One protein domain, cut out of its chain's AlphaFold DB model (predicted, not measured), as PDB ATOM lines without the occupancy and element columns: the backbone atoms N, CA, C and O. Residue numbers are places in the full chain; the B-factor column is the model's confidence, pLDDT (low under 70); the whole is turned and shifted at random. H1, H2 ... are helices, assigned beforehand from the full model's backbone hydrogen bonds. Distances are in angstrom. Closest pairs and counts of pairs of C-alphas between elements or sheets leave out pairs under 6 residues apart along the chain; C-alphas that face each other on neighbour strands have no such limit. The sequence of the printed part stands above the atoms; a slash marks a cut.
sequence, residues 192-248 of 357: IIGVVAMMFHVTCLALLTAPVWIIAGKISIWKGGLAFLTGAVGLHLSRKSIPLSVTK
ATOM      1  N   ILE A 192     -12.240 -34.165 -17.429       93.38
ATOM      2  CA  ILE A 192     -12.826 -34.691 -18.674       93.38
ATOM      3  C   ILE A 192     -14.355 -34.575 -18.642       93.38
ATOM      4  O   ILE A 192     -14.954 -34.035 -19.572       93.38
ATOM      5  N   ILE A 193     -14.985 -35.027 -17.552       91.12
ATOM      6  CA  ILE A 193     -16.443 -34.944 -17.369       91.12
ATOM      7  C   ILE A 193     -16.916 -33.489 -17.456       91.12
ATOM      8  O   ILE A 193     -17.886 -33.192 -18.153       91.12
ATOM      9  N   GLY A 194     -16.206 -32.572 -16.796       93.31
ATOM     10  CA  GLY A 194     -16.506 -31.148 -16.838       93.31
ATOM     11  C   GLY A 194     -16.409 -30.565 -18.249       93.31
ATOM     12  O   GLY A 194     -17.288 -29.799 -18.641       93.31
ATOM     13  N   VAL A 195     -15.394 -30.943 -19.039       94.94
ATOM     14  CA  VAL A 195     -15.254 -30.501 -20.442       94.94
ATOM     15  C   VAL A 195     -16.432 -30.991 -21.282       94.94
ATOM     16  O   VAL A 195     -17.049 -30.194 -21.990       94.94
ATOM     17  N   VAL A 196     -16.790 -32.274 -21.175       93.00
ATOM     18  CA  VAL A 196     -17.934 -32.852 -21.900       93.00
ATOM     19  C   VAL A 196     -19.233 -32.139 -21.525       93.00
ATOM     20  O   VAL A 196     -19.985 -31.720 -22.406       93.00
ATOM     21  N   ALA A 197     -19.471 -31.926 -20.229       92.06
ATOM     22  CA  ALA A 197     -20.642 -31.207 -19.742       92.06
ATOM     23  C   ALA A 197     -20.681 -29.757 -20.242       92.06
ATOM     24  O   ALA A 197     -21.726 -29.269 -20.664       92.06
ATOM     25  N   MET A 198     -19.535 -29.073 -20.259       94.25
ATOM     26  CA  MET A 198     -19.427 -27.715 -20.780       94.25
ATOM     27  C   MET A 198     -19.729 -27.648 -22.282       94.25
ATOM     28  O   MET A 198     -20.505 -26.789 -22.696       94.25
ATOM     29  N   MET A 199     -19.179 -28.556 -23.097       95.44
ATOM     30  CA  MET A 199     -19.491 -28.630 -24.532       95.44
ATOM     31  C   MET A 199     -20.980 -28.893 -24.773       95.44
ATOM     32  O   MET A 199     -21.593 -28.278 -25.651       95.44
ATOM     33  N   PHE A 200     -21.580 -29.765 -23.960       95.44
ATOM     34  CA  PHE A 200     -23.010 -30.034 -24.002       95.44
ATOM     35  C   PHE A 200     -23.833 -28.784 -23.652       95.44
ATOM     36  O   PHE A 200     -24.751 -28.426 -24.392       95.44
ATOM     37  N   HIS A 201     -23.475 -28.066 -22.581       94.81
ATOM     38  CA  HIS A 201     -24.118 -26.807 -22.202       94.81
ATOM     39  C   HIS A 201     -24.025 -25.749 -23.305       94.81
ATOM     40  O   HIS A 201     -25.037 -25.137 -23.639       94.81
ATOM     41  N   VAL A 202     -22.838 -25.549 -23.887       94.69
ATOM     42  CA  VAL A 202     -22.621 -24.581 -24.973       94.69
ATOM     43  C   VAL A 202     -23.467 -24.941 -26.191       94.69
ATOM     44  O   VAL A 202     -24.149 -24.073 -26.730       94.69
ATOM     45  N   THR A 203     -23.501 -26.219 -26.577       95.94
ATOM     46  CA  THR A 203     -24.352 -26.699 -27.677       95.94
ATOM     47  C   THR A 203     -25.829 -26.425 -27.399       95.94
ATOM     48  O   THR A 203     -26.523 -25.871 -28.247       95.94
ATOM     49  N   CYS A 204     -26.321 -26.746 -26.199       96.06
ATOM     50  CA  CYS A 204     -27.721 -26.504 -25.860       96.06
ATOM     51  C   CYS A 204     -28.062 -25.006 -25.836       96.06
ATOM     52  O   CYS A 204     -29.124 -24.616 -26.316       96.06
ATOM     53  N   LEU A 205     -27.163 -24.157 -25.328       94.69
ATOM     54  CA  LEU A 205     -27.325 -22.702 -25.364       94.69
ATOM     55  C   LEU A 205     -27.324 -22.166 -26.799       94.69
ATOM     56  O   LEU A 205     -28.152 -21.320 -27.123       94.69
ATOM     57  N   ALA A 206     -26.461 -22.684 -27.678       95.12
ATOM     58  CA  ALA A 206     -26.463 -22.325 -29.094       95.12
ATOM     59  C   ALA A 206     -27.792 -22.706 -29.765       95.12
ATOM     60  O   ALA A 206     -28.376 -21.890 -30.477       95.12
ATOM     61  N   LEU A 207     -28.329 -23.895 -29.478       95.75
ATOM     62  CA  LEU A 207     -29.636 -24.330 -29.977       95.75
ATOM     63  C   LEU A 207     -30.789 -23.437 -29.487       95.75
ATOM     64  O   LEU A 207     -31.722 -23.171 -30.243       95.75
ATOM     65  N   LEU A 208     -30.706 -22.896 -28.267       95.31
ATOM     66  CA  LEU A 208     -31.679 -21.917 -27.766       95.31
ATOM     67  C   LEU A 208     -31.662 -20.586 -28.532       95.31
ATOM     68  O   LEU A 208     -32.641 -19.847 -28.470       95.31
ATOM     69  N   THR A 209     -30.602 -20.284 -29.292       95.31
ATOM     70  CA  THR A 209     -30.557 -19.096 -30.165       95.31
ATOM     71  C   THR A 209     -31.298 -19.287 -31.492       95.31
ATOM     72  O   THR A 209     -31.415 -18.336 -32.263       95.31
ATOM     73  N   ALA A 210     -31.849 -20.478 -31.767       95.00
ATOM     74  CA  ALA A 210     -32.581 -20.787 -32.999       95.00
ATOM     75  C   ALA A 210     -33.656 -19.751 -33.411       95.00
ATOM     76  O   ALA A 210     -33.740 -19.466 -34.608       95.00
ATOM     77  N   PRO A 211     -34.427 -19.120 -32.498       94.94
ATOM     78  CA  PRO A 211     -35.364 -18.055 -32.868       94.94
ATOM     79  C   PRO A 211     -34.714 -16.876 -33.610       94.94
ATOM     80  O   PRO A 211     -35.306 -16.348 -34.547       94.94
ATOM     81  N   VAL A 212     -33.475 -16.507 -33.266       94.81
ATOM     82  CA  VAL A 212     -32.724 -15.441 -33.956       94.81
ATOM     83  C   VAL A 212     -32.454 -15.826 -35.414       94.81
ATOM     84  O   VAL A 212     -32.612 -15.012 -36.321       94.81
ATOM     85  N   TRP A 213     -32.115 -17.091 -35.657       93.88
ATOM     86  CA  TRP A 213     -31.856 -17.615 -36.999       93.88
ATOM     87  C   TRP A 213     -33.129 -17.755 -37.846       93.88
ATOM     88  O   TRP A 213     -33.054 -17.606 -39.067       93.88
ATOM     89  N   ILE A 214     -34.289 -18.000 -37.218       92.25
ATOM     90  CA  ILE A 214     -35.600 -17.943 -37.888       92.25
ATOM     91  C   ILE A 214     -35.879 -16.510 -38.354       92.25
ATOM     92  O   ILE A 214     -36.196 -16.306 -39.522       92.25
ATOM     93  N   ILE A 215     -35.720 -15.520 -37.466       94.50
ATOM     94  CA  ILE A 215     -35.950 -14.098 -37.782       94.50
ATOM     95  C   ILE A 215     -35.029 -13.637 -38.919       94.50
ATOM     96  O   ILE A 215     -35.457 -12.912 -39.811       94.50
ATOM     97  N   ALA A 216     -33.783 -14.111 -38.935       95.88
ATOM     98  CA  ALA A 216     -32.823 -13.824 -39.998       95.88
ATOM     99  C   ALA A 216     -33.095 -14.574 -41.324       95.88
ATOM    100  O   ALA A 216     -32.299 -14.459 -42.258       95.88
ATOM    101  N   GLY A 217     -34.153 -15.392 -41.406       94.94
ATOM    102  CA  GLY A 217     -34.494 -16.187 -42.591       94.94
ATOM    103  C   GLY A 217     -33.476 -17.282 -42.929       94.94
ATOM    104  O   GLY A 217     -33.440 -17.765 -44.058       94.94
ATOM    105  N   LYS A 218     -32.612 -17.665 -41.978       96.44
ATOM    106  CA  LYS A 218     -31.528 -18.638 -42.199       96.44
ATOM    107  C   LYS A 218     -31.969 -20.084 -41.993       96.44
ATOM    108  O   LYS A 218     -31.353 -20.989 -42.549       96.44
ATOM    109  N   ILE A 219     -33.023 -20.310 -41.210       95.38
ATOM    110  CA  ILE A 219     -33.615 -21.633 -40.973       95.38
ATOM    111  C   ILE A 219     -35.143 -21.552 -41.004       95.38
ATOM    112  O   ILE A 219     -35.725 -20.506 -40.727       95.38
ATOM    113  N   SER A 220     -35.806 -22.670 -41.316       96.81
ATOM    114  CA  SER A 220     -37.268 -22.740 -41.263       96.81
ATOM    115  C   SER A 220     -37.782 -22.737 -39.820       96.81
ATOM    116  O   SER A 220     -37.107 -23.223 -38.908       96.81
ATOM    117  N   ILE A 221     -39.017 -22.257 -39.629       95.44
ATOM    118  CA  ILE A 221     -39.702 -22.221 -38.324       95.44
ATOM    119  C   ILE A 221     -39.679 -23.600 -37.655       95.44
ATOM    120  O   ILE A 221     -39.342 -23.710 -36.481       95.44
ATOM    121  N   TRP A 222     -39.971 -24.661 -38.411       95.25
ATOM    122  CA  TRP A 222     -40.016 -26.027 -37.883       95.25
ATOM    123  C   TRP A 222     -38.647 -26.501 -37.371       95.25
ATOM    124  O   TRP A 222     -38.544 -27.016 -36.259       95.25
ATOM    125  N   LYS A 223     -37.575 -26.276 -38.147       94.69
ATOM    126  CA  LYS A 223     -36.205 -26.636 -37.741       94.69
ATOM    127  C   LYS A 223     -35.757 -25.837 -36.519       94.69
ATOM    128  O   LYS A 223     -35.156 -26.407 -35.613       94.69
ATOM    129  N   GLY A 224     -36.062 -24.540 -36.477       95.44
ATOM    130  CA  GLY A 224     -35.691 -23.701 -35.341       95.44
ATOM    131  C   GLY A 224     -36.501 -24.000 -34.076       95.44
ATOM    132  O   GLY A 224     -35.929 -24.018 -32.991       95.44
ATOM    133  N   GLY A 225     -37.791 -24.323 -34.205       94.81
ATOM    134  CA  GLY A 225     -38.625 -24.777 -33.091       94.81
ATOM    135  C   GLY A 225     -38.121 -26.088 -32.485       94.81
ATOM    136  O   GLY A 225     -37.965 -26.179 -31.267       94.81
ATOM    137  N   LEU A 226     -37.782 -27.073 -33.328       95.69
ATOM    138  CA  LEU A 226     -37.186 -28.333 -32.879       95.69
ATOM    139  C   LEU A 226     -35.838 -28.101 -32.180       95.69
ATOM    140  O   LEU A 226     -35.643 -28.591 -31.072       95.69
ATOM    141  N   ALA A 227     -34.942 -27.314 -32.784       95.25
ATOM    142  CA  ALA A 227     -33.648 -26.975 -32.191       95.25
ATOM    143  C   ALA A 227     -33.803 -26.311 -30.813       95.25
ATOM    144  O   ALA A 227     -33.178 -26.753 -29.848       95.25
ATOM    145  N   PHE A 228     -34.682 -25.311 -30.694       96.50
ATOM    146  CA  PHE A 228     -34.962 -24.641 -29.425       96.50
ATOM    147  C   PHE A 228     -35.448 -25.631 -28.359       96.50
ATOM    148  O   PHE A 228     -34.921 -25.646 -27.246       96.50
ATOM    149  N   LEU A 229     -36.411 -26.495 -28.703       96.44
ATOM    150  CA  LEU A 229     -36.932 -27.500 -27.778       96.44
ATOM    151  C   LEU A 229     -35.834 -28.477 -27.335       96.44
ATOM    152  O   LEU A 229     -35.705 -28.745 -26.142       96.44
ATOM    153  N   THR A 230     -35.004 -28.958 -28.266       96.00
ATOM    154  CA  THR A 230     -33.855 -29.819 -27.955       96.00
ATOM    155  C   THR A 230     -32.878 -29.131 -27.001       96.00
ATOM    156  O   THR A 230     -32.467 -29.742 -26.017       96.00
ATOM    157  N   GLY A 231     -32.545 -27.857 -27.234       96.25
ATOM    158  CA  GLY A 231     -31.684 -27.077 -26.341       96.25
ATOM    159  C   GLY A 231     -32.286 -26.899 -24.942       96.25
ATOM    160  O   GLY A 231     -31.596 -27.094 -23.939       96.25
ATOM    161  N   ALA A 232     -33.584 -26.594 -24.858       96.19
ATOM    162  CA  ALA A 232     -34.293 -26.414 -23.591       96.19
ATOM    163  C   ALA A 232     -34.350 -27.712 -22.771       96.19
ATOM    164  O   ALA A 232     -34.004 -27.713 -21.586       96.19
ATOM    165  N   VAL A 233     -34.736 -28.823 -23.407       95.75
ATOM    166  CA  VAL A 233     -34.778 -30.152 -22.780       95.75
ATOM    167  C   VAL A 233     -33.373 -30.589 -22.370       95.75
ATOM    168  O   VAL A 233     -33.183 -31.030 -21.237       95.75
ATOM    169  N   GLY A 234     -32.377 -30.401 -23.239       94.31
ATOM    170  CA  GLY A 234     -30.979 -30.713 -22.947       94.31
ATOM    171  C   GLY A 234     -30.473 -29.989 -21.700       94.31
ATOM    172  O   GLY A 234     -29.990 -30.634 -20.769       94.31
ATOM    173  N   LEU A 235     -30.657 -28.666 -21.609       93.75
ATOM    174  CA  LEU A 235     -30.278 -27.910 -20.409       93.75
ATOM    175  C   LEU A 235     -31.060 -28.339 -19.166       93.75
ATOM    176  O   LEU A 235     -30.479 -28.401 -18.083       93.75
ATOM    177  N   HIS A 236     -32.360 -28.621 -19.293       92.94
ATOM    178  CA  HIS A 236     -33.166 -29.089 -18.166       92.94
ATOM    179  C   HIS A 236     -32.636 -30.415 -17.608       92.94
ATOM    180  O   HIS A 236     -32.489 -30.553 -16.393       92.94
ATOM    181  N   LEU A 237     -32.312 -31.370 -18.484       89.81
ATOM    182  CA  LEU A 237     -31.748 -32.660 -18.090       89.81
ATOM    183  C   LEU A 237     -30.346 -32.500 -17.500       89.81
ATOM    184  O   LEU A 237     -30.067 -33.049 -16.438       89.81
ATOM    185  N   SER A 238     -29.489 -31.695 -18.130       88.12
ATOM    186  CA  SER A 238     -28.113 -31.503 -17.666       88.12
ATOM    187  C   SER A 238     -28.040 -30.871 -16.279       88.12
ATOM    188  O   SER A 238     -27.255 -31.330 -15.452       88.12
ATOM    189  N   ARG A 239     -28.946 -29.936 -15.953       88.00
ATOM    190  CA  ARG A 239     -29.060 -29.341 -14.607       88.00
ATOM    191  C   ARG A 239     -29.250 -30.364 -13.483       88.00
ATOM    192  O   ARG A 239     -28.913 -30.038 -12.350       88.00
ATOM    193  N   LYS A 240     -29.779 -31.561 -13.772       84.38
ATOM    194  CA  LYS A 240     -29.938 -32.637 -12.778       84.38
ATOM    195  C   LYS A 240     -28.631 -33.373 -12.475       84.38
ATOM    196  O   LYS A 240     -28.524 -33.979 -11.417       84.38
ATOM    197  N   SER A 241     -27.654 -33.327 -13.379       83.31
ATOM    198  CA  SER A 241     -26.371 -34.020 -13.221       83.31
ATOM    199  C   SER A 241     -25.229 -33.045 -12.946       83.31
ATOM    200  O   SER A 241     -24.511 -33.206 -11.965       83.31
ATOM    201  N   ILE A 242     -25.059 -32.026 -13.795       87.94
ATOM    202  CA  ILE A 242     -23.994 -31.024 -13.701       87.94
ATOM    203  C   ILE A 242     -24.623 -29.645 -13.954       87.94
ATOM    204  O   ILE A 242     -25.049 -29.353 -15.069       87.94
ATOM    205  N   PRO A 243     -24.718 -28.767 -12.943       89.81
ATOM    206  CA  PRO A 243     -25.400 -27.492 -13.075       89.81
ATOM    207  C   PRO A 243     -24.636 -26.528 -13.991       89.81
ATOM    208  O   PRO A 243     -23.407 -26.518 -14.049       89.81
ATOM    209  N   LEU A 244     -25.373 -25.619 -14.637       91.44
ATOM    210  CA  LEU A 244     -24.813 -24.577 -15.511       91.44
ATOM    211  C   LEU A 244     -23.824 -23.645 -14.781       91.44
ATOM    212  O   LEU A 244     -22.979 -23.006 -15.410       91.44
ATOM    213  N   SER A 245     -23.906 -23.579 -13.447       90.38
ATOM    214  CA  SER A 245     -22.931 -22.870 -12.616       90.38
ATOM    215  C   SER A 245     -21.514 -23.401 -12.803       90.38
ATOM    216  O   SER A 245     -20.588 -22.611 -12.674       90.38
ATOM    217  N   VAL A 246     -21.337 -24.680 -13.169       90.88
ATOM    218  CA  VAL A 246     -20.020 -25.248 -13.485       90.88
ATOM    219  C   VAL A 246     -19.400 -24.530 -14.675       90.88
ATOM    220  O   VAL A 246     -18.292 -24.014 -14.580       90.88
ATOM    221  N   THR A 247     -20.145 -24.415 -15.774       90.38
ATOM    222  CA  THR A 247     -19.697 -23.697 -16.974       90.38
ATOM    223  C   THR A 247     -19.426 -22.224 -16.682       90.38
ATOM    224  O   THR A 247     -18.383 -21.712 -17.077       90.38
ATOM    225  N   LYS A 248     -20.316 -21.555 -15.936       93.38
ATOM    226  CA  LYS A 248     -20.096 -20.165 -15.505       93.38
ATOM    227  C   LYS A 248     -18.788 -20.017 -14.721       93.38
ATOM    228  O   LYS A 248     -18.015 -19.110 -14.995       93.38
TER     229      LYS A 248
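This is residues 192 to 248 of the 357 residues of an uncharacterized protein of Chlamydiae bacterium (UniProt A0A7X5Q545). This is a rod made of two antiparallel helical strokes side by side: H1, carried on by the short H2 in nearly the same line, runs out, and the long helix H3 folds back beside both of them. At the end of the rod where H3 finishes, the short H4 turns back and packs on the early part of H1. The printed part has 57 residues, with four named helices in the order H1, H2, H3, H4 and no named strand; the class is all helix. The whole is only just loose, close to compact, with a radius of gyration of the C-alphas of 12.4 A, and the C-alphas span 36 by 15 by 15 A.

H1, residues 192 to 208, touches H3, residues 221 to 238, with 22 pairs of C-alphas within 8 A. Their closest C-alphas, those of Cys 204 and Gly 231, are 4.0 A apart. They run opposite ways at a shallow tilt of 33 degrees, only just short of steep. H2, residues 210 to 215, and H1 meet only through their link. H2 and H3 form a helical hairpin, running opposite ways at a shallow tilt of 24 degrees. H3 touches H2 with residues 221 to 228 alone, and the closest C-alphas are those of Ala 210 and Gly 224, 4.9 A apart. H4, residues 244 to 248, touches H1, which meets it with residues 194 to 201 alone; the closest C-alphas, of Met 198 and Thr 247, are 5.5 A apart. H3 and H4 are close but not clearly touching, with the C-alphas of Ser 238 and Leu 244 closest at 8.0 A. H2 and H4 are apart. In H1, H2, H3 and H4 every O i to N i+4 pair is within hydrogen-bond range.

H1 begins at C-alpha 192 at (-12.826, -34.691, -18.674) and is 24.5 A long from first to last C-alpha. H2 has 6 residues and measures 8.9 A. H3 begins at C-alpha 221 at (-39.702, -22.221, -38.324) and is the longest helix by residues, 18 residues over 25.4 A. H4 has 5 residues, measures 6.5 A and ends at C-alpha 248 at (-20.096, -20.165, -15.505).

The two C-alphas farthest apart in the domain are those of Ile 192 and Gly 217, at 37.2 A. The first and last printed C-alphas, of Ile 192 and Lys 248, are 16.5 A apart. The printed part has no cut, and the links H1 to H2, H2 to H3 and H3 to H4 are tight. The mean pLDDT of the printed part is 93.6, and no printed residue is under 70.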